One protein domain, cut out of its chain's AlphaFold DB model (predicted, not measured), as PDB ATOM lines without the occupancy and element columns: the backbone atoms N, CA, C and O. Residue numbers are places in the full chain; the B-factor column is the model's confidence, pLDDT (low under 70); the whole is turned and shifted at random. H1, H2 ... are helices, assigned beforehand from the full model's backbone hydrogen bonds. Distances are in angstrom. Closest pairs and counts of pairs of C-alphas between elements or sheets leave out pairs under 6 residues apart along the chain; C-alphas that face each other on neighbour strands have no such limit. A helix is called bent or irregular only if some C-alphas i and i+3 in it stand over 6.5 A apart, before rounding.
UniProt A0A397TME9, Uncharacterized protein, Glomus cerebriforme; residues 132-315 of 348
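AT A GLANCE: This is residues 132 to 315 of the 348 residues of an uncharacterized protein of Glomus cerebriforme (UniProt A0A397TME9). Four helical pieces, H1, H5b, H6 and H8, make an up-and-down bundle, each running against the one before it, with contacts closing a ring. The long bent helix H5 leads out of it: its arm H5a has H7 alongside and reaches H2 and H4, beyond which the tip of H3 and its link, residues 173 to 180, stick out, while H9 and H10 trail from the other end. The 184 printed residues hold ten named helices, H1 to H10 in chain order, and no named strand: all helix. The whole is loose and elongated, with a radius of gyration of the C-alphas of 21.2 A and spans of 71 by 41 by 25 A.

IN THESE COORDINATES: H1, residues 132 to 144, begins with C-alpha 132 at (35.794, -30.437, -26.848). H2, residues 146 to 162, is 24.5 A long and irregular, C-alphas 147 and 150 being 7.5 A apart, with a kink of 26 degrees near residue 153. H3 is residues 166 to 176 and H4 residues 184 to 194. H5, residues 196 to 225, was assigned as one helix by its hydrogen bonds but is bent, C-alphas 212 and 215 being 6.7 A apart; its arms are H5a, residues 196 to 212, 24.6 A, and H5b, residues 215 to 225. H6, residues 231 to 249, 28.3 A, is irregular, C-alphas 232 and 235 being 7.2 A apart. H7 is residues 256 to 264, H8 residues 273 to 290, 25.9 A, H9 residues 297 to 306, and H10 residues 308 to 312, ending with C-alpha 312 at (14.474, -39.619, -42.760).

HOW THE PARTS SIT: In the bundle, H1 touches H8, closest C-alphas Ile 138 and Ala 283, 5.0 A. H5b and H6 are a hairpin, closest C-alphas Thr 219 and Gln 237, 6.7 A. H1 touches H5b, Val 132 to Phe 223, 6.1 A between closest C-alphas, and H6 touches H8, Arg 249 to Glu 277, 5.2 A. H5a touches H7 at a shallow tilt of 5 degrees, opposite ways, closest C-alphas Ile 204 and Ile 262, 6.4 A. H2 touches H5a, about perpendicular at 86 degrees, closest C-alphas Leu 151 and Ile 202, 5.6 A. H2 touches H4, closest C-alphas Asp 157 and Lys 185, 5.8 A. H3 is close to H2 but not clearly touching, closest C-alphas Phe 162 and Arg 169, 7.1 A. H9 touches H6, closest C-alphas Pro 232 and Gln 304, 4.4 A; H6 and H10 are near each other. Every O i to N i+4 pair is within hydrogen-bond range in H3, H4, H5a, H5b, H7 and H8, against 7 of 9 in H1, 11 of 13 in H2, 13 of 15 in H6, 4 of 6 in H9 and 0 of 1 in H10, where 2 of 2 O i to N i+3 pairs are.

THE WHOLE: The C-alphas farthest apart, of Gln 178 and Asp 315, are 73.5 A apart. The printed part has no cut and no long link. Confidence is under 70 at residues 164 to 182, 225 to 230 and 306 to 315; the mean pLDDT of the printed part is 83.3.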
ATOM      1  N   VAL A 132      35.104 -31.739 -26.726       83.94
ATOM      2  CA  VAL A 132      35.794 -30.437 -26.848       83.94
ATOM      3  C   VAL A 132      37.293 -30.556 -26.567       83.94
ATOM      4  O   VAL A 132      38.108 -30.001 -27.300       83.94
ATOM      5  N   HIS A 133      37.673 -31.273 -25.507       84.88
ATOM      6  CA  HIS A 133      39.075 -31.468 -25.156       84.88
ATOM      7  C   HIS A 133      39.801 -32.290 -26.225       84.88
ATOM      8  O   HIS A 133      40.880 -31.901 -26.664       84.88
ATOM      9  N   ILE A 134      39.185 -33.372 -26.705       84.94
ATOM     10  CA  ILE A 134      39.752 -34.200 -27.777       84.94
ATOM     11  C   ILE A 134      39.902 -33.392 -29.073       84.94
ATOM     12  O   ILE A 134      40.945 -33.455 -29.715       84.94
ATOM     13  N   LEU A 135      38.911 -32.577 -29.438       85.62
ATOM     14  CA  LEU A 135      38.970 -31.707 -30.617       85.62
ATOM     15  C   LEU A 135      40.080 -30.660 -30.516       85.62
ATOM     16  O   LEU A 135      40.758 -30.394 -31.508       85.62
ATOM     17  N   ASN A 136      40.310 -30.105 -29.324       86.75
ATOM     18  CA  ASN A 136      41.453 -29.227 -29.095       86.75
ATOM     19  C   ASN A 136      42.775 -29.976 -29.310       86.75
ATOM     20  O   ASN A 136      43.627 -29.464 -30.030       86.75
ATOM     21  N   LEU A 137      42.917 -31.197 -28.778       88.38
ATOM     22  CA  LEU A 137      44.110 -32.028 -28.998       88.38
ATOM     23  C   LEU A 137      44.330 -32.345 -30.484       88.38
ATOM     24  O   LEU A 137      45.463 -32.312 -30.959       88.38
ATOM     25  N   ILE A 138      43.259 -32.625 -31.234       87.62
ATOM     26  CA  ILE A 138      43.326 -32.847 -32.685       87.62
ATOM     27  C   ILE A 138      43.819 -31.572 -33.382       87.62
ATOM     28  O   ILE A 138      44.758 -31.631 -34.172       87.62
ATOM     29  N   GLY A 139      43.248 -30.407 -33.065       87.06
ATOM     30  CA  GLY A 139      43.663 -29.127 -33.652       87.06
ATOM     31  C   GLY A 139      45.078 -28.683 -33.252       87.06
ATOM     32  O   GLY A 139      45.746 -27.967 -34.001       87.06
ATOM     33  N   GLU A 140      45.568 -29.109 -32.086       88.56
ATOM     34  CA  GLU A 140      46.933 -28.845 -31.621       88.56
ATOM     35  C   GLU A 140      47.993 -29.588 -32.434       88.56
ATOM     36  O   GLU A 140      49.100 -29.068 -32.574       88.56
ATOM     37  N   THR A 141      47.652 -30.713 -33.071       91.69
ATOM     38  CA  THR A 141      48.599 -31.461 -33.917       91.69
ATOM     39  C   THR A 141      49.236 -30.581 -34.987       91.69
ATOM     40  O   THR A 141      50.449 -30.617 -35.170       91.69
ATOM     41  N   TRP A 142      48.457 -29.700 -35.621       91.56
ATOM     42  CA  TRP A 142      48.972 -28.768 -36.624       91.56
ATOM     43  C   TRP A 142      49.950 -27.763 -36.019       91.56
ATOM     44  O   TRP A 142      50.931 -27.386 -36.651       91.56
ATOM     45  N   ARG A 143      49.733 -27.340 -34.771       86.19
ATOM     46  CA  ARG A 143      50.645 -26.420 -34.073       86.19
ATOM     47  C   ARG A 143      51.962 -27.084 -33.684       86.19
ATOM     48  O   ARG A 143      52.948 -26.374 -33.477       86.19
ATOM     49  N   ASP A 144      51.975 -28.401 -33.546       88.12
ATOM     50  CA  ASP A 144      53.144 -29.164 -33.106       88.12
ATOM     51  C   ASP A 144      53.910 -29.824 -34.255       88.12
ATOM     52  O   ASP A 144      55.027 -30.300 -34.046       88.12
ATOM     53  N   LEU A 145      53.380 -29.763 -35.479       92.62
ATOM     54  CA  LEU A 145      54.091 -30.188 -36.681       92.62
ATOM     55  C   LEU A 145      55.398 -29.404 -36.865       92.62
ATOM     56  O   LEU A 145      55.373 -28.172 -36.997       92.62
ATOM     57  N   PRO A 146      56.551 -30.096 -36.959       94.00
ATOM     58  CA  PRO A 146      57.845 -29.443 -37.115       94.00
ATOM     59  C   PRO A 146      57.941 -28.533 -38.343       94.00
ATOM     60  O   PRO A 146      58.640 -27.519 -38.308       94.00
ATOM     61  N   GLN A 147      57.226 -28.864 -39.418       93.81
ATOM     62  CA  GLN A 147      57.198 -28.101 -40.665       93.81
ATOM     63  C   GLN A 147      56.575 -26.709 -40.468       93.81
ATOM     64  O   GLN A 147      56.996 -25.744 -41.103       93.81
ATOM     65  N   PHE A 148      55.639 -26.561 -39.524       93.88
ATOM     66  CA  PHE A 148      55.004 -25.280 -39.199       93.88
ATOM     67  C   PHE A 148      55.754 -24.484 -38.121       93.88
ATOM     68  O   PHE A 148      55.295 -23.413 -37.717       93.88
ATOM     69  N   ASN A 149      56.943 -24.925 -37.688       93.25
ATOM     70  CA  ASN A 149      57.725 -24.241 -36.651       93.25
ATOM     71  C   ASN A 149      58.013 -22.771 -36.968       93.25
ATOM     72  O   ASN A 149      57.997 -21.937 -36.059       93.25
ATOM     73  N   ILE A 150      58.272 -22.439 -38.237       93.38
ATOM     74  CA  ILE A 150      58.521 -21.053 -38.640       93.38
ATOM     75  C   ILE A 150      57.292 -20.171 -38.395       93.38
ATOM     76  O   ILE A 150      57.407 -19.100 -37.802       93.38
ATOM     77  N   LEU A 151      56.104 -20.666 -38.753       94.19
ATOM     78  CA  LEU A 151      54.841 -19.982 -38.508       94.19
ATOM     79  C   LEU A 151      54.542 -19.902 -37.004       94.19
ATOM     80  O   LEU A 151      54.168 -18.840 -36.513       94.19
ATOM     81  N   LYS A 152      54.750 -20.995 -36.259       92.12
ATOM     82  CA  LYS A 152      54.549 -21.053 -34.803       92.12
ATOM     83  C   LYS A 152      55.370 -19.985 -34.082       92.12
ATOM     84  O   LYS A 152      54.815 -19.218 -33.299       92.12
ATOM     85  N   ARG A 153      56.676 -19.911 -34.366       91.38
ATOM     86  CA  ARG A 153      57.587 -18.917 -33.769       91.38
ATOM     87  C   ARG A 153      57.180 -17.497 -34.148       91.38
ATOM     88  O   ARG A 153      57.051 -16.657 -33.266       91.38
ATOM     89  N   PHE A 154      56.893 -17.267 -35.429       91.94
ATOM     90  CA  PHE A 154      56.444 -15.968 -35.921       91.94
ATOM     91  C   PHE A 154      55.173 -15.479 -35.205       91.94
ATOM     92  O   PHE A 154      55.131 -14.359 -34.695       91.94
ATOM     93  N   LEU A 155      54.149 -16.332 -35.093       90.94
ATOM     94  CA  LEU A 155      52.905 -15.997 -34.393       90.94
ATOM     95  C   LEU A 155      53.105 -15.828 -32.880       90.94
ATOM     96  O   LEU A 155      52.435 -14.989 -32.275       90.94
ATOM     97  N   GLN A 156      54.004 -16.598 -32.263       89.44
ATOM     98  CA  GLN A 156      54.322 -16.459 -30.843       89.44
ATOM     99  C   GLN A 156      54.995 -15.114 -30.548       89.44
ATOM    100  O   GLN A 156      54.574 -14.414 -29.626       89.44
ATOM    101  N   ASP A 157      55.971 -14.707 -31.363       87.56
ATOM    102  CA  ASP A 157      56.627 -13.406 -31.222       87.56
ATOM    103  C   ASP A 157      55.623 -12.256 -31.407       87.56
ATOM    104  O   ASP A 157      55.627 -11.303 -30.625       87.56
ATOM    105  N   ILE A 158      54.698 -12.372 -32.370       85.75
ATOM    106  CA  ILE A 158      53.592 -11.413 -32.539       85.75
ATOM    107  C   ILE A 158      52.719 -11.360 -31.281       85.75
ATOM    108  O   ILE A 158      52.446 -10.273 -30.772       85.75
ATOM    109  N   LYS A 159      52.282 -12.505 -30.744       85.00
ATOM    110  CA  LYS A 159      51.447 -12.537 -29.531       85.00
ATOM    111  C   LYS A 159      52.143 -11.886 -28.340       85.00
ATOM    112  O   LYS A 159      51.523 -11.108 -27.616       85.00
ATOM    113  N   ASP A 160      53.429 -12.148 -28.160       80.56
ATOM    114  CA  ASP A 160      54.196 -11.605 -27.043       80.56
ATOM    115  C   ASP A 160      54.416 -10.092 -27.143       80.56
ATOM    116  O   ASP A 160      54.487  -9.400 -26.123       80.56
ATOM    117  N   VAL A 161      54.532  -9.568 -28.364       77.00
ATOM    118  CA  VAL A 161      54.675  -8.129 -28.605       77.00
ATOM    119  C   VAL A 161      53.325  -7.413 -28.515       77.00
ATOM    120  O   VAL A 161      53.231  -6.384 -27.847       77.00
ATOM    121  N   PHE A 162      52.283  -7.949 -29.154       74.88
ATOM    122  CA  PHE A 162      51.047  -7.208 -29.427       74.88
ATOM    123  C   PHE A 162      49.842  -7.610 -28.565       74.88
ATOM    124  O   PHE A 162      48.940  -6.787 -28.403       74.88
ATOM    125  N   VAL A 163      49.801  -8.832 -28.018       72.12
ATOM    126  CA  VAL A 163      48.628  -9.370 -27.298       72.12
ATOM    127  C   VAL A 163      48.870  -9.440 -25.790       72.12
ATOM    128  O   VAL A 163      48.105  -8.872 -25.016       72.12
ATOM    129  N   ASN A 164      49.956 -10.080 -25.355       68.69
ATOM    130  CA  ASN A 164      50.143 -10.460 -23.949       68.69
ATOM    131  C   ASN A 164      50.585  -9.318 -23.017       68.69
ATOM    132  O   ASN A 164      50.772  -9.551 -21.825       68.69
ATOM    133  N   THR A 165      50.774  -8.087 -23.509       61.16
ATOM    134  CA  THR A 165      51.372  -7.035 -22.669       61.16
ATOM    135  C   THR A 165      50.759  -5.636 -22.867       61.16
ATOM    136  O   THR A 165      51.313  -4.809 -23.597       61.16
ATOM    137  N   PRO A 166      49.678  -5.290 -22.136       60.31
ATOM    138  CA  PRO A 166      49.105  -3.936 -22.121       60.31
ATOM    139  C   PRO A 166      50.126  -2.852 -21.730       60.31
ATOM    140  O   PRO A 166      50.141  -1.763 -22.300       60.31
ATOM    141  N   ALA A 167      51.039  -3.177 -20.805       58.62
ATOM    142  CA  ALA A 167      52.112  -2.288 -20.358       58.62
ATOM    143  C   ALA A 167      53.197  -2.049 -21.426       58.62
ATOM    144  O   ALA A 167      53.789  -0.974 -21.445       58.62
ATOM    145  N   ARG A 168      53.443  -3.000 -22.344       57.78
ATOM    146  CA  ARG A 168      54.354  -2.779 -23.481       57.78
ATOM    147  C   ARG A 168      53.699  -1.990 -24.593       57.78
ATOM    148  O   ARG A 168      54.427  -1.261 -25.229       57.78
ATOM    149  N   ARG A 169      52.381  -2.057 -24.812       61.34
ATOM    150  CA  ARG A 169      51.714  -1.129 -25.747       61.34
ATOM    151  C   ARG A 169      51.968   0.324 -25.338       61.34
ATOM    152  O   ARG A 169      52.404   1.115 -26.158       61.34
ATOM    153  N   ARG A 170      51.773   0.642 -24.052       61.84
ATOM    154  CA  ARG A 170      52.012   1.986 -23.499       61.84
ATOM    155  C   ARG A 170      53.495   2.379 -23.542       61.84
ATOM    156  O   ARG A 170      53.816   3.433 -24.068       61.84
ATOM    157  N   ARG A 171      54.394   1.477 -23.120       59.62
ATOM    158  CA  ARG A 171      55.850   1.695 -23.202       59.62
ATOM    159  C   ARG A 171      56.402   1.700 -24.630       59.62
ATOM    160  O   ARG A 171      57.439   2.292 -24.842       59.62
ATOM    161  N   PHE A 172      55.764   1.030 -25.590       58.97
ATOM    162  CA  PHE A 172      56.128   1.055 -27.011       58.97
ATOM    163  C   PHE A 172      55.842   2.439 -27.583       58.97
ATOM    164  O   PHE A 172      56.741   3.028 -28.163       58.97
ATOM    165  N   PHE A 173      54.655   2.991 -27.310       61.31
ATOM    166  CA  PHE A 173      54.350   4.384 -27.639       61.31
ATOM    167  C   PHE A 173      55.308   5.360 -26.936       61.31
ATOM    168  O   PHE A 173      55.834   6.255 -27.583       61.31
ATOM    169  N   GLU A 174      55.591   5.174 -25.641       61.12
ATOM    170  CA  GLU A 174      56.511   6.043 -24.884       61.12
ATOM    171  C   GLU A 174      57.988   5.901 -25.321       61.12
ATOM    172  O   GLU A 174      58.715   6.890 -25.310       61.12
ATOM    173  N   ALA A 175      58.437   4.708 -25.736       54.44
ATOM    174  CA  ALA A 175      59.816   4.438 -26.159       54.44
ATOM    175  C   ALA A 175      60.088   4.799 -27.630       54.44
ATOM    176  O   ALA A 175      61.151   5.346 -27.902       54.44
ATOM    177  N   GLU A 176      59.148   4.580 -28.567       54.62
ATOM    178  CA  GLU A 176      59.258   5.125 -29.941       54.62
ATOM    179  C   GLU A 176      59.347   6.658 -29.940       54.62
ATOM    180  O   GLU A 176      59.949   7.242 -30.836       54.62
ATOM    181  N   LEU A 177      58.774   7.306 -28.920       52.91
ATOM    182  CA  LEU A 177      58.830   8.752 -28.726       52.91
ATOM    183  C   LEU A 177      60.134   9.255 -28.084       52.91
ATOM    184  O   LEU A 177      60.379  10.459 -28.160       52.91
ATOM    185  N   GLN A 178      60.951   8.404 -27.442       50.84
ATOM    186  CA  GLN A 178      62.109   8.879 -26.669       50.84
ATOM    187  C   GLN A 178      63.460   8.229 -26.973       50.84
ATOM    188  O   GLN A 178      64.441   8.956 -26.884       50.84
ATOM    189  N   ASP A 179      63.573   6.943 -27.329       47.03
ATOM    190  CA  ASP A 179      64.865   6.393 -27.772       47.03
ATOM    191  C   ASP A 179      64.800   4.943 -28.287       47.03
ATOM    192  O   ASP A 179      63.966   4.126 -27.893       47.03
ATOM    193  N   ASN A 180      65.765   4.630 -29.152       53.44
ATOM    194  CA  ASN A 180      65.960   3.427 -29.969       53.44
ATOM    195  C   ASN A 180      66.148   2.103 -29.178       53.44
ATOM    196  O   ASN A 180      67.188   1.444 -29.266       53.44
ATOM    197  N   ILE A 181      65.149   1.664 -28.402       53.31
ATOM    198  CA  ILE A 181      65.155   0.335 -27.770       53.31
ATOM    199  C   ILE A 181      64.820  -0.718 -28.830       53.31
ATOM    200  O   ILE A 181      63.659  -0.995 -29.141       53.31
ATOM    201  N   ARG A 182      65.862  -1.357 -29.369       58.09
ATOM    202  CA  ARG A 182      65.747  -2.477 -30.312       58.09
ATOM    203  C   ARG A 182      65.129  -3.691 -29.609       58.09
ATOM    204  O   ARG A 182      65.819  -4.508 -29.007       58.09
ATOM    205  N   ASN A 183      63.807  -3.817 -29.664       72.56
ATOM    206  CA  ASN A 183      63.100  -4.988 -29.155       72.56
ATOM    207  C   ASN A 183      63.499  -6.219 -29.986       72.56
ATOM    208  O   ASN A 183      63.164  -6.316 -31.164       72.56
ATOM    209  N   GLU A 184      64.203  -7.166 -29.365       79.94
ATOM    210  CA  GLU A 184      64.729  -8.369 -30.024       79.94
ATOM    211  C   GLU A 184      63.635  -9.184 -30.736       79.94
ATOM    212  O   GLU A 184      63.864  -9.694 -31.829       79.94
ATOM    213  N   LYS A 185      62.417  -9.255 -30.174       81.31
ATOM    214  CA  LYS A 185      61.279  -9.938 -30.816       81.31
ATOM    215  C   LYS A 185      60.771  -9.172 -32.037       81.31
ATOM    216  O   LYS A 185      60.477  -9.787 -33.054       81.31
ATOM    217  N   LEU A 186      60.724  -7.838 -31.978       80.06
ATOM    218  CA  LEU A 186      60.393  -7.013 -33.150       80.06
ATOM    219  C   LEU A 186      61.463  -7.132 -34.239       80.06
ATOM    220  O   LEU A 186      61.118  -7.271 -35.406       80.06
ATOM    221  N   ALA A 187      62.745  -7.156 -33.867       84.31
ATOM    222  CA  ALA A 187      63.836  -7.393 -34.806       84.31
ATOM    223  C   ALA A 187      63.733  -8.784 -35.456       84.31
ATOM    224  O   ALA A 187      63.932  -8.900 -36.662       84.31
ATOM    225  N   LYS A 188      63.360  -9.826 -34.695       87.25
ATOM    226  CA  LYS A 188      63.084 -11.174 -35.226       87.25
ATOM    227  C   LYS A 188      61.916 -11.168 -36.210       87.25
ATOM    228  O   LYS A 188      62.090 -11.622 -37.339       87.25
ATOM    229  N   ILE A 189      60.775 -10.581 -35.837       87.50
ATOM    230  CA  ILE A 189      59.612 -10.417 -36.727       87.50
ATOM    231  C   ILE A 189      60.024  -9.691 -38.014       87.50
ATOM    232  O   ILE A 189      59.733 -10.166 -39.110       87.50
ATOM    233  N   GLN A 190      60.742  -8.572 -37.898       87.38
ATOM    234  CA  GLN A 190      61.204  -7.797 -39.047       87.38
ATOM    235  C   GLN A 190      62.169  -8.601 -39.925       87.38
ATOM    236  O   GLN A 190      62.032  -8.561 -41.144       87.38
ATOM    237  N   SER A 191      63.089  -9.370 -39.334       91.19
ATOM    238  CA  SER A 191      64.021 -10.217 -40.086       91.19
ATOM    239  C   SER A 191      63.296 -11.286 -40.911       91.19
ATOM    240  O   SER A 191      63.594 -11.447 -42.093       91.19
ATOM    241  N   ILE A 192      62.272 -11.926 -40.336       90.44
ATOM    242  CA  ILE A 192      61.434 -12.919 -41.023       90.44
ATOM    243  C   ILE A 192      60.646 -12.257 -42.159       90.44
ATOM    244  O   ILE A 192      60.562 -12.789 -43.263       90.44
ATOM    245  N   LEU A 193      60.086 -11.065 -41.920       89.31
ATOM    246  CA  LEU A 193      59.328 -10.320 -42.932       89.31
ATOM    247  C   LEU A 193      60.205  -9.773 -44.068       89.31
ATOM    248  O   LEU A 193      59.710  -9.593 -45.182       89.31
ATOM    249  N   GLN A 194      61.482  -9.496 -43.798       92.62
ATOM    250  CA  GLN A 194      62.468  -9.081 -44.800       92.62
ATOM    251  C   GLN A 194      63.019 -10.270 -45.594       92.62
ATOM    252  O   GLN A 194      63.375 -10.115 -46.762       92.62
ATOM    253  N   ASN A 195      63.047 -11.467 -45.003       95.50
ATOM    254  CA  ASN A 195      63.385 -12.685 -45.719       95.50
ATOM    255  C   ASN A 195      62.239 -13.081 -46.665       95.50
ATOM    256  O   ASN A 195      61.217 -13.638 -46.263       95.50
ATOM    257  N   VAL A 196      62.429 -12.811 -47.960       94.88
ATOM    258  CA  VAL A 196      61.426 -13.059 -49.007       94.88
ATOM    259  C   VAL A 196      60.946 -14.511 -49.006       94.88
ATOM    260  O   VAL A 196      59.749 -14.754 -49.155       94.88
ATOM    261  N   ARG A 197      61.851 -15.479 -48.817       95.81
ATOM    262  CA  ARG A 197      61.507 -16.906 -48.837       95.81
ATOM    263  C   ARG A 197      60.643 -17.279 -47.635       95.81
ATOM    264  O   ARG A 197      59.590 -17.885 -47.810       95.81
ATOM    265  N   GLU A 198      61.057 -16.890 -46.433       95.00
ATOM    266  CA  GLU A 198      60.334 -17.185 -45.190       95.00
ATOM    267  C   GLU A 198      58.958 -16.527 -45.152       95.00
ATOM    268  O   GLU A 198      57.966 -17.193 -44.857       95.00
ATOM    269  N   LYS A 199      58.878 -15.248 -45.536       94.81
ATOM    270  CA  LYS A 199      57.612 -14.520 -45.653       94.81
ATOM    271  C   LYS A 199      56.622 -15.262 -46.546       94.81
ATOM    272  O   LYS A 199      55.462 -15.416 -46.178       94.81
ATOM    273  N   ARG A 200      57.065 -15.732 -47.715       96.25
ATOM    274  CA  ARG A 200      56.205 -16.458 -48.657       96.25
ATOM    275  C   ARG A 200      55.764 -17.822 -48.107       96.25
ATOM    276  O   ARG A 200      54.589 -18.149 -48.229       96.25
ATOM    277  N   ILE A 201      56.655 -18.573 -47.450       96.38
ATOM    278  CA  ILE A 201      56.310 -19.840 -46.775       96.38
ATOM    279  C   ILE A 201      55.247 -19.608 -45.693       96.38
ATOM    280  O   ILE A 201      54.243 -20.316 -45.645       96.38
ATOM    281  N   ILE A 202      55.428 -18.579 -44.860       95.38
ATOM    282  CA  ILE A 202      54.458 -18.188 -43.828       95.38
ATOM    283  C   ILE A 202      53.100 -17.859 -44.453       95.38
ATOM    284  O   ILE A 202      52.081 -18.327 -43.950       95.38
ATOM    285  N   THR A 203      53.069 -17.109 -45.559       95.56
ATOM    286  CA  THR A 203      51.826 -16.804 -46.283       95.56
ATOM    287  C   THR A 203      51.107 -18.074 -46.740       95.56
ATOM    288  O   THR A 203      49.900 -18.187 -46.533       95.56
ATOM    289  N   ILE A 204      51.834 -19.041 -47.315       96.81
ATOM    290  CA  ILE A 204      51.267 -20.325 -47.758       96.81
ATOM    291  C   ILE A 204      50.655 -21.075 -46.571       96.81
ATOM    292  O   ILE A 204      49.496 -21.483 -46.637       96.81
ATOM    293  N   TYR A 205      51.391 -21.206 -45.463       96.50
ATOM    294  CA  TYR A 205      50.905 -21.917 -44.277       96.50
ATOM    295  C   TYR A 205      49.705 -21.227 -43.621       96.50
ATOM    296  O   TYR A 205      48.760 -21.904 -43.225       96.50
ATOM    297  N   ILE A 206      49.691 -19.892 -43.544       94.38
ATOM    298  CA  ILE A 206      48.527 -19.141 -43.048       94.38
ATOM    299  C   ILE A 206      47.307 -19.407 -43.930       94.38
ATOM    300  O   ILE A 206      46.218 -19.624 -43.402       94.38
ATOM    301  N   HIS A 207      47.474 -19.408 -45.255       94.56
ATOM    302  CA  HIS A 207      46.365 -19.630 -46.178       94.56
ATOM    303  C   HIS A 207      45.828 -21.063 -46.098       94.56
ATOM    304  O   HIS A 207      44.616 -21.252 -46.010       94.56
ATOM    305  N   PHE A 208      46.717 -22.060 -46.034       94.19
ATOM    306  CA  PHE A 208      46.345 -23.452 -45.779       94.19
ATOM    307  C   PHE A 208      45.534 -23.572 -44.481       94.19
ATOM    308  O   PHE A 208      44.383 -24.005 -44.507       94.19
ATOM    309  N   ILE A 209      46.072 -23.094 -43.354       91.94
ATOM    310  CA  ILE A 209      45.374 -23.184 -42.067       91.94
ATOM    311  C   ILE A 209      44.028 -22.459 -42.136       91.94
ATOM    312  O   ILE A 209      43.019 -23.027 -41.744       91.94
ATOM    313  N   SER A 210      43.972 -21.247 -42.690       91.12
ATOM    314  CA  SER A 210      42.727 -20.478 -42.793       91.12
ATOM    315  C   SER A 210      41.649 -21.166 -43.638       91.12
ATOM    316  O   SER A 210      40.457 -20.953 -43.397       91.12
ATOM    317  N   ASN A 211      42.037 -21.940 -44.650       90.31
ATOM    318  CA  ASN A 211      41.092 -22.623 -45.526       90.31
ATOM    319  C   ASN A 211      40.570 -23.909 -44.888       90.31
ATOM    320  O   ASN A 211      39.362 -24.141 -44.896       90.31
ATOM    321  N   PHE A 212      41.465 -24.695 -44.292       91.31
ATOM    322  CA  PHE A 212      41.159 -26.043 -43.827       91.31
ATOM    323  C   PHE A 212      40.856 -26.127 -42.319       91.31
ATOM    324  O   PHE A 212      40.244 -27.083 -41.858       91.31
ATOM    325  N   SER A 213      41.164 -25.101 -41.517       89.25
ATOM    326  CA  SER A 213      40.796 -25.100 -40.091       89.25
ATOM    327  C   SER A 213      39.299 -24.868 -39.845       89.25
ATOM    328  O   SER A 213      38.845 -24.956 -38.704       89.25
ATOM    329  N   LYS A 214      38.529 -24.502 -40.880       88.69
ATOM    330  CA  LYS A 214      37.114 -24.118 -40.754       88.69
ATOM    331  C   LYS A 214      36.260 -25.246 -40.190       88.69
ATOM    332  O   LYS A 214      35.439 -24.971 -39.321       88.69
ATOM    333  N   GLU A 215      36.501 -26.481 -40.625       88.00
ATOM    334  CA  GLU A 215      35.748 -27.638 -40.139       88.00
ATOM    335  C   GLU A 215      36.036 -27.896 -38.659       88.00
ATOM    336  O   GLU A 215      35.115 -27.980 -37.858       88.00
ATOM    337  N   PHE A 216      37.308 -27.860 -38.248       86.88
ATOM    338  CA  PHE A 216      37.687 -27.981 -36.835       86.88
ATOM    339  C   PHE A 216      37.007 -26.922 -35.960       86.88
ATOM    340  O   PHE A 216      36.505 -27.234 -34.883       86.88
ATOM    341  N   VAL A 217      36.971 -25.666 -36.421       86.44
ATOM    342  CA  VAL A 217      36.304 -24.566 -35.708       86.44
ATOM    343  C   VAL A 217      34.789 -24.770 -35.680       86.44
ATOM    344  O   VAL A 217      34.169 -24.519 -34.648       86.44
ATOM    345  N   HIS A 218      34.190 -25.238 -36.777       86.19
ATOM    346  CA  HIS A 218      32.765 -25.549 -36.847       86.19
ATOM    347  C   HIS A 218      32.387 -26.635 -35.838       86.19
ATOM    348  O   HIS A 218      31.520 -26.408 -34.991       86.19
ATOM    349  N   THR A 219      33.095 -27.766 -35.864       86.12
ATOM    350  CA  THR A 219      32.882 -28.873 -34.932       86.12
ATOM    351  C   THR A 219      33.116 -28.421 -33.489       86.12
ATOM    352  O   THR A 219      32.293 -28.681 -32.617       86.12
ATOM    353  N   LEU A 220      34.188 -27.672 -33.211       85.56
ATOM    354  CA  LEU A 220      34.463 -27.163 -31.864       85.56
ATOM    355  C   LEU A 220      33.345 -26.237 -31.360       85.56
ATOM    356  O   LEU A 220      32.867 -26.405 -30.236       85.56
ATOM    357  N   ASN A 221      32.885 -25.301 -32.193       84.38
ATOM    358  CA  ASN A 221      31.788 -24.395 -31.855       84.38
ATOM    359  C   ASN A 221      30.479 -25.152 -31.615       84.38
ATOM    360  O   ASN A 221      29.738 -24.793 -30.699       84.38
ATOM    361  N   PHE A 222      30.207 -26.211 -32.387       83.38
ATOM    362  CA  PHE A 222      29.052 -27.081 -32.167       83.38
ATOM    363  C   PHE A 222      29.035 -27.634 -30.735       83.38
ATOM    364  O   PHE A 222      27.990 -27.593 -30.084       83.38
ATOM    365  N   PHE A 223      30.188 -28.076 -30.222       80.31
ATOM    366  CA  PHE A 223      30.298 -28.610 -28.863       80.31
ATOM    367  C   PHE A 223      30.413 -27.535 -27.769       80.31
ATOM    368  O   PHE A 223      30.080 -27.815 -26.620       80.31
ATOM    369  N   GLN A 224      30.883 -26.324 -28.086       77.06
ATOM    370  CA  GLN A 224      31.101 -25.256 -27.098       77.06
ATOM    371  C   GLN A 224      29.914 -24.298 -26.914       77.06
ATOM    372  O   GLN A 224      29.726 -23.789 -25.814       77.06
ATOM    373  N   GLN A 225      29.154 -23.989 -27.971       66.50
ATOM    374  CA  GLN A 225      28.282 -22.801 -27.990       66.50
ATOM    375  C   GLN A 225      26.774 -23.090 -27.913       66.50
ATOM    376  O   GLN A 225      25.987 -22.153 -27.777       66.50
ATOM    377  N   LYS A 226      26.325 -24.347 -28.011       59.47
ATOM    378  CA  LYS A 226      24.884 -24.638 -28.071       59.47
ATOM    379  C   LYS A 226      24.264 -24.834 -26.683       59.47
ATOM    380  O   LYS A 226      24.506 -25.831 -26.020       59.47
ATOM    381  N   ASN A 227      23.361 -23.920 -26.318       53.22
ATOM    382  CA  ASN A 227      22.419 -24.044 -25.190       53.22
ATOM    383  C   ASN A 227      21.238 -25.003 -25.480       53.22
ATOM    384  O   ASN A 227      20.252 -25.013 -24.747       53.22
ATOM    385  N   THR A 228      21.285 -25.762 -26.578       55.41
ATOM    386  CA  THR A 228      20.231 -26.700 -26.997       55.41
ATOM    387  C   THR A 228      20.642 -28.145 -26.711       55.41
ATOM    388  O   THR A 228      21.835 -28.418 -26.588       55.41
ATOM    389  N   PRO A 229      19.698 -29.101 -26.615       54.78
ATOM    390  CA  PRO A 229      20.038 -30.517 -26.503       54.78
ATOM    391  C   PRO A 229      20.695 -31.001 -27.806       54.78
ATOM    392  O   PRO A 229      20.036 -31.460 -28.731       54.78
ATOM    393  N   VAL A 230      22.021 -30.868 -27.887       67.12
ATOM    394  CA  VAL A 230      22.847 -31.300 -29.029       67.12
ATOM    395  C   VAL A 230      23.158 -32.791 -29.019       67.12
ATOM    396  O   VAL A 230      23.729 -33.298 -29.980       67.12
ATOM    397  N   PHE A 231      22.788 -33.487 -27.943       72.56
ATOM    398  CA  PHE A 231      23.207 -34.859 -27.680       72.56
ATOM    399  C   PHE A 231      22.916 -35.840 -28.833       72.56
ATOM    400  O   PHE A 231      23.837 -36.562 -29.212       72.56
ATOM    401  N   PRO A 232      21.727 -35.823 -29.480       73.75
ATOM    402  CA  PRO A 232      21.446 -36.713 -30.614       73.75
ATOM    403  C   PRO A 232      22.316 -36.455 -31.856       73.75
ATOM    404  O   PRO A 232      22.515 -37.345 -32.675       73.75
ATOM    405  N   PHE A 233      22.875 -35.249 -31.994       78.38
ATOM    406  CA  PHE A 233      23.671 -34.838 -33.155       78.38
ATOM    407  C   PHE A 233      25.178 -35.058 -32.966       78.38
ATOM    408  O   PHE A 233      25.940 -34.839 -33.906       78.38
ATOM    409  N   ILE A 234      25.623 -35.475 -31.775       83.50
ATOM    410  CA  ILE A 234      27.050 -35.647 -31.460       83.50
ATOM    411  C   ILE A 234      27.704 -36.645 -32.416       83.50
ATOM    412  O   ILE A 234      28.717 -36.319 -33.031       83.50
ATOM    413  N   GLU A 235      27.110 -37.830 -32.580       85.38
ATOM    414  CA  GLU A 235      27.672 -38.876 -33.443       85.38
ATOM    415  C   GLU A 235      27.751 -38.422 -34.903       85.38
ATOM    416  O   GLU A 235      28.768 -38.624 -35.563       85.38
ATOM    417  N   LEU A 236      26.716 -37.730 -35.394       84.12
ATOM    418  CA  LEU A 236      26.708 -37.192 -36.753       84.12
ATOM    419  C   LEU A 236      27.863 -36.209 -36.981       84.12
ATOM    420  O   LEU A 236      28.541 -36.279 -38.003       84.12
ATOM    421  N   GLN A 237      28.109 -35.311 -36.027       87.56
ATOM    422  CA  GLN A 237      29.205 -34.343 -36.118       87.56
ATOM    423  C   GLN A 237      30.580 -35.019 -36.074       87.56
ATOM    424  O   GLN A 237      31.482 -34.635 -36.817       87.56
ATOM    425  N   LEU A 238      30.747 -36.053 -35.245       90.38
ATOM    426  CA  LEU A 238      31.990 -36.828 -35.192       90.38
ATOM    427  C   LEU A 238      32.231 -37.608 -36.493       90.38
ATOM    428  O   LEU A 238      33.366 -37.666 -36.962       90.38
ATOM    429  N   GLN A 239      31.179 -38.151 -37.111       89.75
ATOM    430  CA  GLN A 239      31.257 -38.810 -38.418       89.75
ATOM    431  C   GLN A 239      31.630 -37.831 -39.536       89.75
ATOM    432  O   GLN A 239      32.480 -38.157 -40.362       89.75
ATOM    433  N   GLN A 240      31.052 -36.626 -39.539       90.75
ATOM    434  CA  GLN A 240      31.408 -35.571 -40.495       90.75
ATOM    435  C   GLN A 240      32.884 -35.184 -40.376       90.75
ATOM    436  O   GLN A 240      33.590 -35.159 -41.385       90.75
ATOM    437  N   LEU A 241      33.376 -34.977 -39.150       92.94
ATOM    438  CA  LEU A 241      34.791 -34.701 -38.920       92.94
ATOM    439  C   LEU A 241      35.681 -35.869 -39.367       92.94
ATOM    440  O   LEU A 241      36.714 -35.639 -39.991       92.94
ATOM    441  N   ASN A 242      35.282 -37.115 -39.093       94.31
ATOM    442  CA  ASN A 242      36.011 -38.295 -39.552       94.31
ATOM    443  C   ASN A 242      36.131 -38.317 -41.083       94.31
ATOM    444  O   ASN A 242      37.232 -38.418 -41.614       94.31
ATOM    445  N   SER A 243      35.015 -38.156 -41.801       92.94
ATOM    446  CA  SER A 243      35.001 -38.096 -43.268       92.94
ATOM    447  C   SER A 243      35.835 -36.934 -43.807       92.94
ATOM    448  O   SER A 243      36.523 -37.084 -44.817       92.94
ATOM    449  N   TYR A 244      35.821 -35.788 -43.125       94.88
ATOM    450  CA  TYR A 244      36.645 -34.642 -43.485       94.88
ATOM    451  C   TYR A 244      38.144 -34.949 -43.352       94.88
ATOM    452  O   TYR A 244      38.898 -34.726 -44.295       94.88
ATOM    453  N   LEU A 245      38.582 -35.507 -42.221       94.81
ATOM    454  CA  LEU A 245      39.987 -35.869 -41.999       94.81
ATOM    455  C   LEU A 245      40.457 -36.969 -42.959       94.81
ATOM    456  O   LEU A 245      41.518 -36.839 -43.565       94.81
ATOM    457  N   GLU A 246      39.646 -38.015 -43.127       93.44
ATOM    458  CA  GLU A 246      39.941 -39.146 -44.007       93.44
ATOM    459  C   GLU A 246      40.103 -38.689 -45.460       93.44
ATOM    460  O   GLU A 246      41.093 -39.024 -46.108       93.44
ATOM    461  N   SER A 247      39.165 -37.876 -45.958       92.00
ATOM    462  CA  SER A 247      39.203 -37.393 -47.341       92.00
ATOM    463  C   SER A 247      40.422 -36.515 -47.610       92.00
ATOM    464  O   SER A 247      41.057 -36.691 -48.643       92.00
ATOM    465  N   ASN A 248      40.800 -35.632 -46.680       93.00
ATOM    466  CA  ASN A 248      41.940 -34.731 -46.867       93.00
ATOM    467  C   ASN A 248      43.312 -35.404 -46.703       93.00
ATOM    468  O   ASN A 248      44.313 -34.848 -47.146       93.00
ATOM    469  N   ARG A 249      43.379 -36.598 -46.104       90.31
ATOM    470  CA  ARG A 249      44.616 -37.388 -46.042       90.31
ATOM    471  C   ARG A 249      44.981 -38.027 -47.381       90.31
ATOM    472  O   ARG A 249      46.157 -38.199 -47.673       90.31
ATOM    473  N   ILE A 250      43.976 -38.433 -48.150       87.38
ATOM    474  CA  ILE A 250      44.154 -39.157 -49.418       87.38
ATOM    475  C   ILE A 250      44.115 -38.229 -50.640       87.38
ATOM    476  O   ILE A 250      44.103 -38.707 -51.774       87.38
ATOM    477  N   LEU A 251      44.042 -36.914 -50.420       85.44
ATOM    478  CA  LEU A 251      44.002 -35.925 -51.488       85.44
ATOM    479  C   LEU A 251      45.315 -35.902 -52.269       85.44
ATOM    480  O   LEU A 251      46.391 -35.822 -51.688       85.44
ATOM    481  N   SER A 252      45.208 -35.894 -53.596       82.00
ATOM    482  CA  SER A 252      46.340 -35.655 -54.498       82.00
ATOM    483  C   SER A 252      46.662 -34.168 -54.684       82.00
ATOM    484  O   SER A 252      47.749 -33.826 -55.146       82.00
ATOM    485  N   ASP A 253      45.711 -33.284 -54.370       87.88
ATOM    486  CA  ASP A 253      45.856 -31.832 -54.430       87.88
ATOM    487  C   ASP A 253      45.009 -31.144 -53.346       87.88
ATOM    488  O   ASP A 253      44.060 -31.712 -52.813       87.88
ATOM    489  N   PHE A 254      45.357 -29.897 -53.015       91.12
ATOM    490  CA  PHE A 254      44.683 -29.101 -51.979       91.12
ATOM    491  C   PHE A 254      43.869 -27.939 -52.571       91.12
ATOM    492  O   PHE A 254      43.688 -26.892 -51.939       91.12
ATOM    493  N   GLY A 255      43.369 -28.128 -53.795       90.69
ATOM    494  CA  GLY A 255      42.532 -27.174 -54.508       90.69
ATOM    495  C   GLY A 255      43.291 -26.055 -55.230       90.69
ATOM    496  O   GLY A 255      44.331 -25.549 -54.795       90.69
ATOM    497  N   SER A 256      42.684 -25.592 -56.325       91.75
ATOM    498  CA  SER A 256      43.272 -24.634 -57.272       91.75
ATOM    499  C   SER A 256      43.646 -23.284 -56.653       91.75
ATOM    500  O   SER A 256      44.614 -22.659 -57.076       91.75
ATOM    501  N   SER A 257      42.920 -22.829 -55.626       92.75
ATOM    502  CA  SER A 257      43.232 -21.573 -54.931       92.75
ATOM    503  C   SER A 257      44.584 -21.629 -54.217       92.75
ATOM    504  O   SER A 257      45.348 -20.664 -54.264       92.75
ATOM    505  N   LEU A 258      44.883 -22.740 -53.534       94.19
ATOM    506  CA  LEU A 258      46.140 -22.891 -52.807       94.19
ATOM    507  C   LEU A 258      47.290 -23.162 -53.781       94.19
ATOM    508  O   LEU A 258      48.358 -22.570 -53.639       94.19
ATOM    509  N   GLU A 259      47.048 -23.976 -54.806       95.75
ATOM    510  CA  GLU A 259      48.007 -24.230 -55.885       95.75
ATOM    511  C   GLU A 259      48.420 -22.937 -56.606       95.75
ATOM    512  O   GLU A 259      49.615 -22.662 -56.779       95.75
ATOM    513  N   HIS A 260      47.439 -22.099 -56.961       96.56
ATOM    514  CA  HIS A 260      47.679 -20.797 -57.573       96.56
ATOM    515  C   HIS A 260      48.519 -19.905 -56.657       96.56
ATOM    516  O   HIS A 260      49.519 -19.348 -57.104       96.56
ATOM    517  N   LEU A 261      48.179 -19.825 -55.365       97.44
ATOM    518  CA  LEU A 261      48.940 -19.043 -54.391       97.44
ATOM    519  C   LEU A 261      50.401 -19.504 -54.294       97.44
ATOM    520  O   LEU A 261      51.304 -18.668 -54.331       97.44
ATOM    521  N   ILE A 262      50.646 -20.811 -54.169       97.56
ATOM    522  CA  ILE A 262      52.004 -21.366 -54.067       97.56
ATOM    523  C   ILE A 262      52.813 -21.005 -55.321       97.56
ATOM    524  O   ILE A 262      53.937 -20.503 -55.215       97.56
ATOM    525  N   SER A 263      52.199 -21.160 -56.495       96.81
ATOM    526  CA  SER A 263      52.813 -20.839 -57.786       96.81
ATOM    527  C   SER A 263      53.115 -19.342 -57.931       96.81
ATOM    528  O   SER A 263      54.222 -18.969 -58.317       96.81
ATOM    529  N   THR A 264      52.184 -18.456 -57.551       97.75
ATOM    530  CA  THR A 264      52.387 -16.991 -57.547       97.75
ATOM    531  C   THR A 264      53.513 -16.563 -56.603       97.75
ATOM    532  O   THR A 264      54.184 -15.558 -56.836       97.75
ATOM    533  N   LEU A 265      53.761 -17.330 -55.541       97.31
ATOM    534  CA  LEU A 265      54.870 -17.105 -54.617       97.31
ATOM    535  C   LEU A 265      56.182 -17.772 -55.078       97.31
ATOM    536  O   LEU A 265      57.178 -17.718 -54.351       97.31
ATOM    537  N   TYR A 266      56.222 -18.285 -56.313       97.00
ATOM    538  CA  TYR A 266      57.378 -18.903 -56.968       97.00
ATOM    539  C   TYR A 266      57.876 -20.172 -56.267       97.00
ATOM    540  O   TYR A 266      59.082 -20.405 -56.165       97.00
ATOM    541  N   PHE A 267      56.947 -20.978 -55.765       97.31
ATOM    542  CA  PHE A 267      57.216 -22.306 -55.226       97.31
ATOM    543  C   PHE A 267      56.551 -23.383 -56.080       97.31
ATOM    544  O   PHE A 267      55.594 -23.105 -56.802       97.31
ATOM    545  N   ASN A 268      57.040 -24.618 -55.969       96.06
ATOM    546  CA  ASN A 268      56.395 -25.781 -56.563       96.06
ATOM    547  C   ASN A 268      55.345 -26.345 -55.582       96.06
ATOM    548  O   ASN A 268      55.725 -26.723 -54.471       96.06
ATOM    549  N   PRO A 269      54.052 -26.432 -55.952       95.38
ATOM    550  CA  PRO A 269      53.007 -27.025 -55.111       95.38
ATOM    551  C   PRO A 269      53.338 -28.425 -54.582       95.38
ATOM    552  O   PRO A 269      53.053 -28.726 -53.422       95.38
ATOM    553  N   VAL A 270      54.031 -29.238 -55.386       94.31
ATOM    554  CA  VAL A 270      54.416 -30.614 -55.032       94.31
ATOM    555  C   VAL A 270      55.321 -30.670 -53.794       94.31
ATOM    556  O   VAL A 270      55.271 -31.641 -53.046       94.31
ATOM    557  N   ASP A 271      56.089 -29.613 -53.509       94.69
ATOM    558  CA  ASP A 271      56.949 -29.555 -52.319       94.69
ATOM    559  C   ASP A 271      56.143 -29.342 -51.019       94.69
ATOM    560  O   ASP A 271      56.655 -29.558 -49.919       94.69
ATOM    561  N   PHE A 272      54.889 -28.887 -51.130       95.50
ATOM    562  CA  PHE A 272      54.038 -28.525 -49.994       95.50
ATOM    563  C   PHE A 272      52.955 -29.564 -49.698       95.50
ATOM    564  O   PHE A 272      52.591 -29.717 -48.533       95.50
ATOM    565  N   TYR A 273      52.462 -30.294 -50.701       94.69
ATOM    566  CA  TYR A 273      51.393 -31.282 -50.506       94.69
ATOM    567  C   TYR A 273      51.731 -32.353 -49.457       94.69
ATOM    568  O   TYR A 273      50.925 -32.514 -48.540       94.69
ATOM    569  N   PRO A 274      52.947 -32.944 -49.421       94.12
ATOM    570  CA  PRO A 274      53.305 -33.895 -48.365       94.12
ATOM    571  C   PRO A 274      53.277 -33.289 -46.953       94.12
ATOM    572  O   PRO A 274      53.054 -33.990 -45.968       94.12
ATOM    573  N   ILE A 275      53.504 -31.976 -46.824       95.25
ATOM    574  CA  ILE A 275      53.433 -31.270 -45.536       95.25
ATOM    575  C   ILE A 275      51.976 -31.146 -45.082       95.25
ATOM    576  O   ILE A 275      51.678 -31.318 -43.900       95.25
ATOM    577  N   PHE A 276      51.073 -30.840 -46.012       95.38
ATOM    578  CA  PHE A 276      49.643 -30.719 -45.739       95.38
ATOM    579  C   PHE A 276      49.006 -32.082 -45.456       95.38
ATOM    580  O   PHE A 276      48.270 -32.211 -44.479       95.38
ATOM    581  N   GLU A 277      49.364 -33.112 -46.224       94.69
ATOM    582  CA  GLU A 277      48.988 -34.506 -45.965       94.69
ATOM    583  C   GLU A 277      49.450 -34.949 -44.576       94.69
ATOM    584  O   GLU A 277      48.647 -35.449 -43.793       94.69
ATOM    585  N   ALA A 278      50.713 -34.684 -44.214       94.62
ATOM    586  CA  ALA A 278      51.230 -34.993 -42.882       94.62
ATOM    587  C   ALA A 278      50.451 -34.274 -41.768       94.62
ATOM    588  O   ALA A 278      50.311 -34.809 -40.666       94.62
ATOM    589  N   ALA A 279      49.917 -33.079 -42.042       95.19
ATOM    590  CA  ALA A 279      49.066 -32.373 -41.094       95.19
ATOM    591  C   ALA A 279      47.717 -33.066 -40.890       95.19
ATOM    592  O   ALA A 279      47.269 -33.221 -39.750       95.19
ATOM    593  N   PHE A 280      47.083 -33.511 -41.972       96.25
ATOM    594  CA  PHE A 280      45.845 -34.281 -41.892       96.25
ATOM    595  C   PHE A 280      46.051 -35.662 -41.279       96.25
ATOM    596  O   PHE A 280      45.252 -36.060 -40.439       96.25
ATOM    597  N   GLU A 281      47.151 -36.346 -41.596       95.62
ATOM    598  CA  GLU A 281      47.502 -37.630 -40.986       95.62
ATOM    599  C   GLU A 281      47.737 -37.490 -39.477       95.62
ATOM    600  O   GLU A 281      47.210 -38.278 -38.696       95.62
ATOM    601  N   ALA A 282      48.450 -36.451 -39.027       95.31
ATOM    602  CA  ALA A 282      48.647 -36.207 -37.599       95.31
ATOM    603  C   ALA A 282      47.315 -35.962 -36.862       95.31
ATOM    604  O   ALA A 282      47.090 -36.511 -35.778       95.31
ATOM    605  N   ALA A 283      46.420 -35.168 -37.460       95.81
ATOM    606  CA  ALA A 283      45.090 -34.906 -36.915       95.81
ATOM    607  C   ALA A 283      44.216 -36.171 -36.901       95.81
ATOM    608  O   ALA A 283      43.580 -36.469 -35.887       95.81
ATOM    609  N   PHE A 284      44.226 -36.946 -37.988       96.00
ATOM    610  CA  PHE A 284      43.498 -38.205 -38.107       96.00
ATOM    611  C   PHE A 284      43.989 -39.237 -37.092       96.00
ATOM    612  O   PHE A 284      43.182 -39.796 -36.358       96.00
ATOM    613  N   ALA A 285      45.303 -39.419 -36.946       95.12
ATOM    614  CA  ALA A 285      45.874 -40.333 -35.961       95.12
ATOM    615  C   ALA A 285      45.410 -40.000 -34.531       95.12
ATOM    616  O   ALA A 285      45.070 -40.898 -33.758       95.12
ATOM    617  N   LYS A 286      45.329 -38.708 -34.174       94.31
ATOM    618  CA  LYS A 286      44.744 -38.283 -32.892       94.31
ATOM    619  C   LYS A 286      43.246 -38.558 -32.806       94.31
ATOM    620  O   LYS A 286      42.790 -39.020 -31.760       94.31
ATOM    621  N   PHE A 287      42.491 -38.307 -33.873       94.19
ATOM    622  CA  PHE A 287      41.065 -38.621 -33.924       94.19
ATOM    623  C   PHE A 287      40.817 -40.119 -33.705       94.19
ATOM    624  O   PHE A 287      40.090 -40.485 -32.782       94.19
ATOM    625  N   SER A 288      41.469 -40.985 -34.482       94.00
ATOM    626  CA  SER A 288      41.313 -42.443 -34.419       94.00
ATOM    627  C   SER A 288      41.751 -43.032 -33.083       94.00
ATOM    628  O   SER A 288      41.204 -44.043 -32.648       94.00
ATOM    629  N   LEU A 289      42.712 -42.397 -32.405       92.94
ATOM    630  CA  LEU A 289      43.139 -42.809 -31.073       92.94
ATOM    631  C   LEU A 289      42.067 -42.535 -30.009       92.94
ATOM    632  O   LEU A 289      41.884 -43.351 -29.106       92.94
ATOM    633  N   HIS A 290      41.380 -41.395 -30.093       90.19
ATOM    634  CA  HIS A 290      40.554 -40.892 -28.995       90.19
ATOM    635  C   HIS A 290      39.043 -41.044 -29.206       90.19
ATOM    636  O   HIS A 290      38.352 -41.386 -28.251       90.19
ATOM    637  N   ILE A 291      38.517 -40.798 -30.410       89.50
ATOM    638  CA  ILE A 291      37.065 -40.755 -30.649       89.50
ATOM    639  C   ILE A 291      36.438 -42.157 -30.712       89.50
ATOM    640  O   ILE A 291      35.525 -42.411 -29.929       89.50
ATOM    641  N   PRO A 292      36.931 -43.114 -31.525       88.19
ATOM    642  CA  PRO A 292      36.376 -44.472 -31.539       88.19
ATOM    643  C   PRO A 292      36.441 -45.175 -30.176       88.19
ATOM    644  O   PRO A 292      35.580 -45.988 -29.858       88.19
ATOM    645  N   ASN A 293      37.450 -44.830 -29.371       85.56
ATOM    646  CA  ASN A 293      37.683 -45.384 -28.038       85.56
ATOM    647  C   ASN A 293      37.042 -44.544 -26.918       85.56
ATOM    648  O   ASN A 293      37.300 -44.790 -25.738       85.56
ATOM    649  N   HIS A 294      36.245 -43.528 -27.258       83.81
ATOM    650  CA  HIS A 294      35.608 -42.674 -26.266       83.81
ATOM    651  C   HIS A 294      34.570 -43.483 -25.466       83.81
ATOM    652  O   HIS A 294      33.692 -44.102 -26.068       83.81
ATOM    653  N   PRO A 295      34.576 -43.461 -24.120       79.38
ATOM    654  CA  PRO A 295      33.663 -44.298 -23.329       79.38
ATOM    655  C   PRO A 295      32.170 -44.031 -23.553       79.38
ATOM    656  O   PRO A 295      31.349 -44.915 -23.335       79.38
ATOM    657  N   ALA A 296      31.807 -42.835 -24.025       77.88
ATOM    658  CA  ALA A 296      30.430 -42.505 -24.397       77.88
ATOM    659  C   ALA A 296      30.100 -42.733 -25.886       77.88
ATOM    660  O   ALA A 296      29.011 -42.365 -26.310       77.88
ATOM    661  N   GLN A 297      31.004 -43.310 -26.686       81.75
ATOM    662  CA  GLN A 297      30.812 -43.470 -28.134       81.75
ATOM    663  C   GLN A 297      29.544 -44.269 -28.464       81.75
ATOM    664  O   GLN A 297      28.739 -43.857 -29.295       81.75
ATOM    665  N   GLU A 298      29.315 -45.382 -27.766       77.44
ATOM    666  CA  GLU A 298      28.111 -46.193 -27.967       77.44
ATOM    667  C   GLU A 298      26.834 -45.471 -27.509       77.44
ATOM    668  O   GLU A 298      25.779 -45.628 -28.120       77.44
ATOM    669  N   LEU A 299      26.930 -44.606 -26.495       76.56
ATOM    670  CA  LEU A 299      25.819 -43.753 -26.076       76.56
ATOM    671  C   LEU A 299      25.511 -42.671 -27.127       76.56
ATOM    672  O   LEU A 299      24.342 -42.411 -27.397       76.56
ATOM    673  N   PHE A 300      26.528 -42.070 -27.756       82.06
ATOM    674  CA  PHE A 300      26.332 -41.108 -28.847       82.06
ATOM    675  C   PHE A 300      25.622 -41.752 -30.042       82.06
ATOM    676  O   PHE A 300      24.648 -41.190 -30.543       82.06
ATOM    677  N   LYS A 301      26.048 -42.957 -30.443       76.94
ATOM    678  CA  LYS A 301      25.384 -43.748 -31.494       76.94
ATOM    679  C   LYS A 301      23.945 -44.086 -31.127       76.94
ATOM    680  O   LYS A 301      23.044 -43.911 -31.943       76.94
ATOM    681  N   ALA A 302      23.721 -44.549 -29.898       74.25
ATOM    682  CA  ALA A 302      22.395 -44.932 -29.444       74.25
ATOM    683  C   ALA A 302      21.451 -43.731 -29.385       74.25
ATOM    684  O   ALA A 302      20.312 -43.842 -29.808       74.25
ATOM    685  N   CYS A 303      21.900 -42.565 -28.922       74.75
ATOM    686  CA  CYS A 303      21.017 -41.408 -28.814       74.75
ATOM    687  C   CYS A 303      20.635 -40.769 -30.153       74.75
ATOM    688  O   CYS A 303      19.642 -40.045 -30.203       74.75
ATOM    689  N   GLN A 304      21.366 -41.060 -31.231       73.56
ATOM    690  CA  GLN A 304      21.048 -40.582 -32.575       73.56
ATOM    691  C   GLN A 304      19.659 -41.050 -33.051       73.56
ATOM    692  O   GLN A 304      19.001 -40.358 -33.818       73.56
ATOM    693  N   ILE A 305      19.159 -42.179 -32.540       70.06
ATOM    694  CA  ILE A 305      17.823 -42.704 -32.868       70.06
ATOM    695  C   ILE A 305      16.676 -41.888 -32.287       70.06
ATOM    696  O   ILE A 305      15.533 -42.114 -32.652       70.06
ATOM    697  N   PHE A 306      16.946 -40.998 -31.335       69.25
ATOM    698  CA  PHE A 306      15.921 -40.109 -30.797       69.25
ATOM    699  C   PHE A 306      15.804 -38.818 -31.614       69.25
ATOM    700  O   PHE A 306      14.949 -37.992 -31.313       69.25
ATOM    701  N   ASP A 307      16.644 -38.637 -32.639       67.44
ATOM    702  CA  ASP A 307      16.519 -37.553 -33.606       67.44
ATOM    703  C   ASP A 307      15.589 -37.972 -34.758       67.44
ATOM    704  O   ASP A 307      15.943 -38.862 -35.539       67.44
ATOM    705  N   PRO A 308      14.422 -37.319 -34.929       62.38
ATOM    706  CA  PRO A 308      13.540 -37.579 -36.059       62.38
ATOM    707  C   PRO A 308      14.260 -37.444 -37.406       62.38
ATOM    708  O   PRO A 308      14.006 -38.246 -38.300       62.38
ATOM    709  N   ALA A 309      15.204 -36.497 -37.544       61.28
ATOM    710  CA  ALA A 309      15.968 -36.296 -38.777       61.28
ATOM    711  C   ALA A 309      16.765 -37.550 -39.174       61.28
ATOM    712  O   ALA A 309      16.898 -37.851 -40.360       61.28
ATOM    713  N   TYR A 310      17.235 -38.333 -38.203       63.31
ATOM    714  CA  TYR A 310      18.029 -39.532 -38.458       63.31
ATOM    715  C   TYR A 310      17.241 -40.660 -39.145       63.31
ATOM    716  O   TYR A 310      17.799 -41.411 -39.956       63.31
ATOM    717  N   PHE A 311      15.931 -40.740 -38.898       59.97
ATOM    718  CA  PHE A 311      15.046 -41.700 -39.564       59.97
ATOM    719  C   PHE A 311      14.771 -41.355 -41.030       59.97
ATOM    720  O   PHE A 311      14.546 -42.267 -41.828       59.97
ATOM    721  N   PHE A 312      14.806 -40.070 -41.402       58.03
ATOM    722  CA  PHE A 312      14.474 -39.619 -42.760       58.03
ATOM    723  C   PHE A 312      15.581 -39.895 -43.787       58.03
ATOM    724  O   PHE A 312      15.284 -40.072 -44.966       58.03
ATOM    725  N   TYR A 313      16.847 -39.952 -43.361       53.66
ATOM    726  CA  TYR A 313      18.000 -40.016 -44.272       53.66
ATOM    727  C   TYR A 313      18.659 -41.403 -44.389       53.66
ATOM    728  O   TYR A 313      19.755 -41.495 -44.946       53.66
ATOM    729  N   SER A 314      18.071 -42.488 -43.856       50.53
ATOM    730  CA  SER A 314      18.799 -43.763 -43.732       50.53
ATOM    731  C   SER A 314      18.043 -45.069 -44.016       50.53
ATOM    732  O   SER A 314      16.819 -45.152 -43.965       50.53
ATOM    733  N   ASP A 315      18.849 -46.085 -44.355       57.25
ATOM    734  CA  ASP A 315      18.494 -47.440 -44.797       57.25
ATOM    735  C   ASP A 315      17.738 -48.274 -43.734       57.25
ATOM    736  O   ASP A 315      17.790 -48.003 -42.531       57.25
TER     737      ASP A 315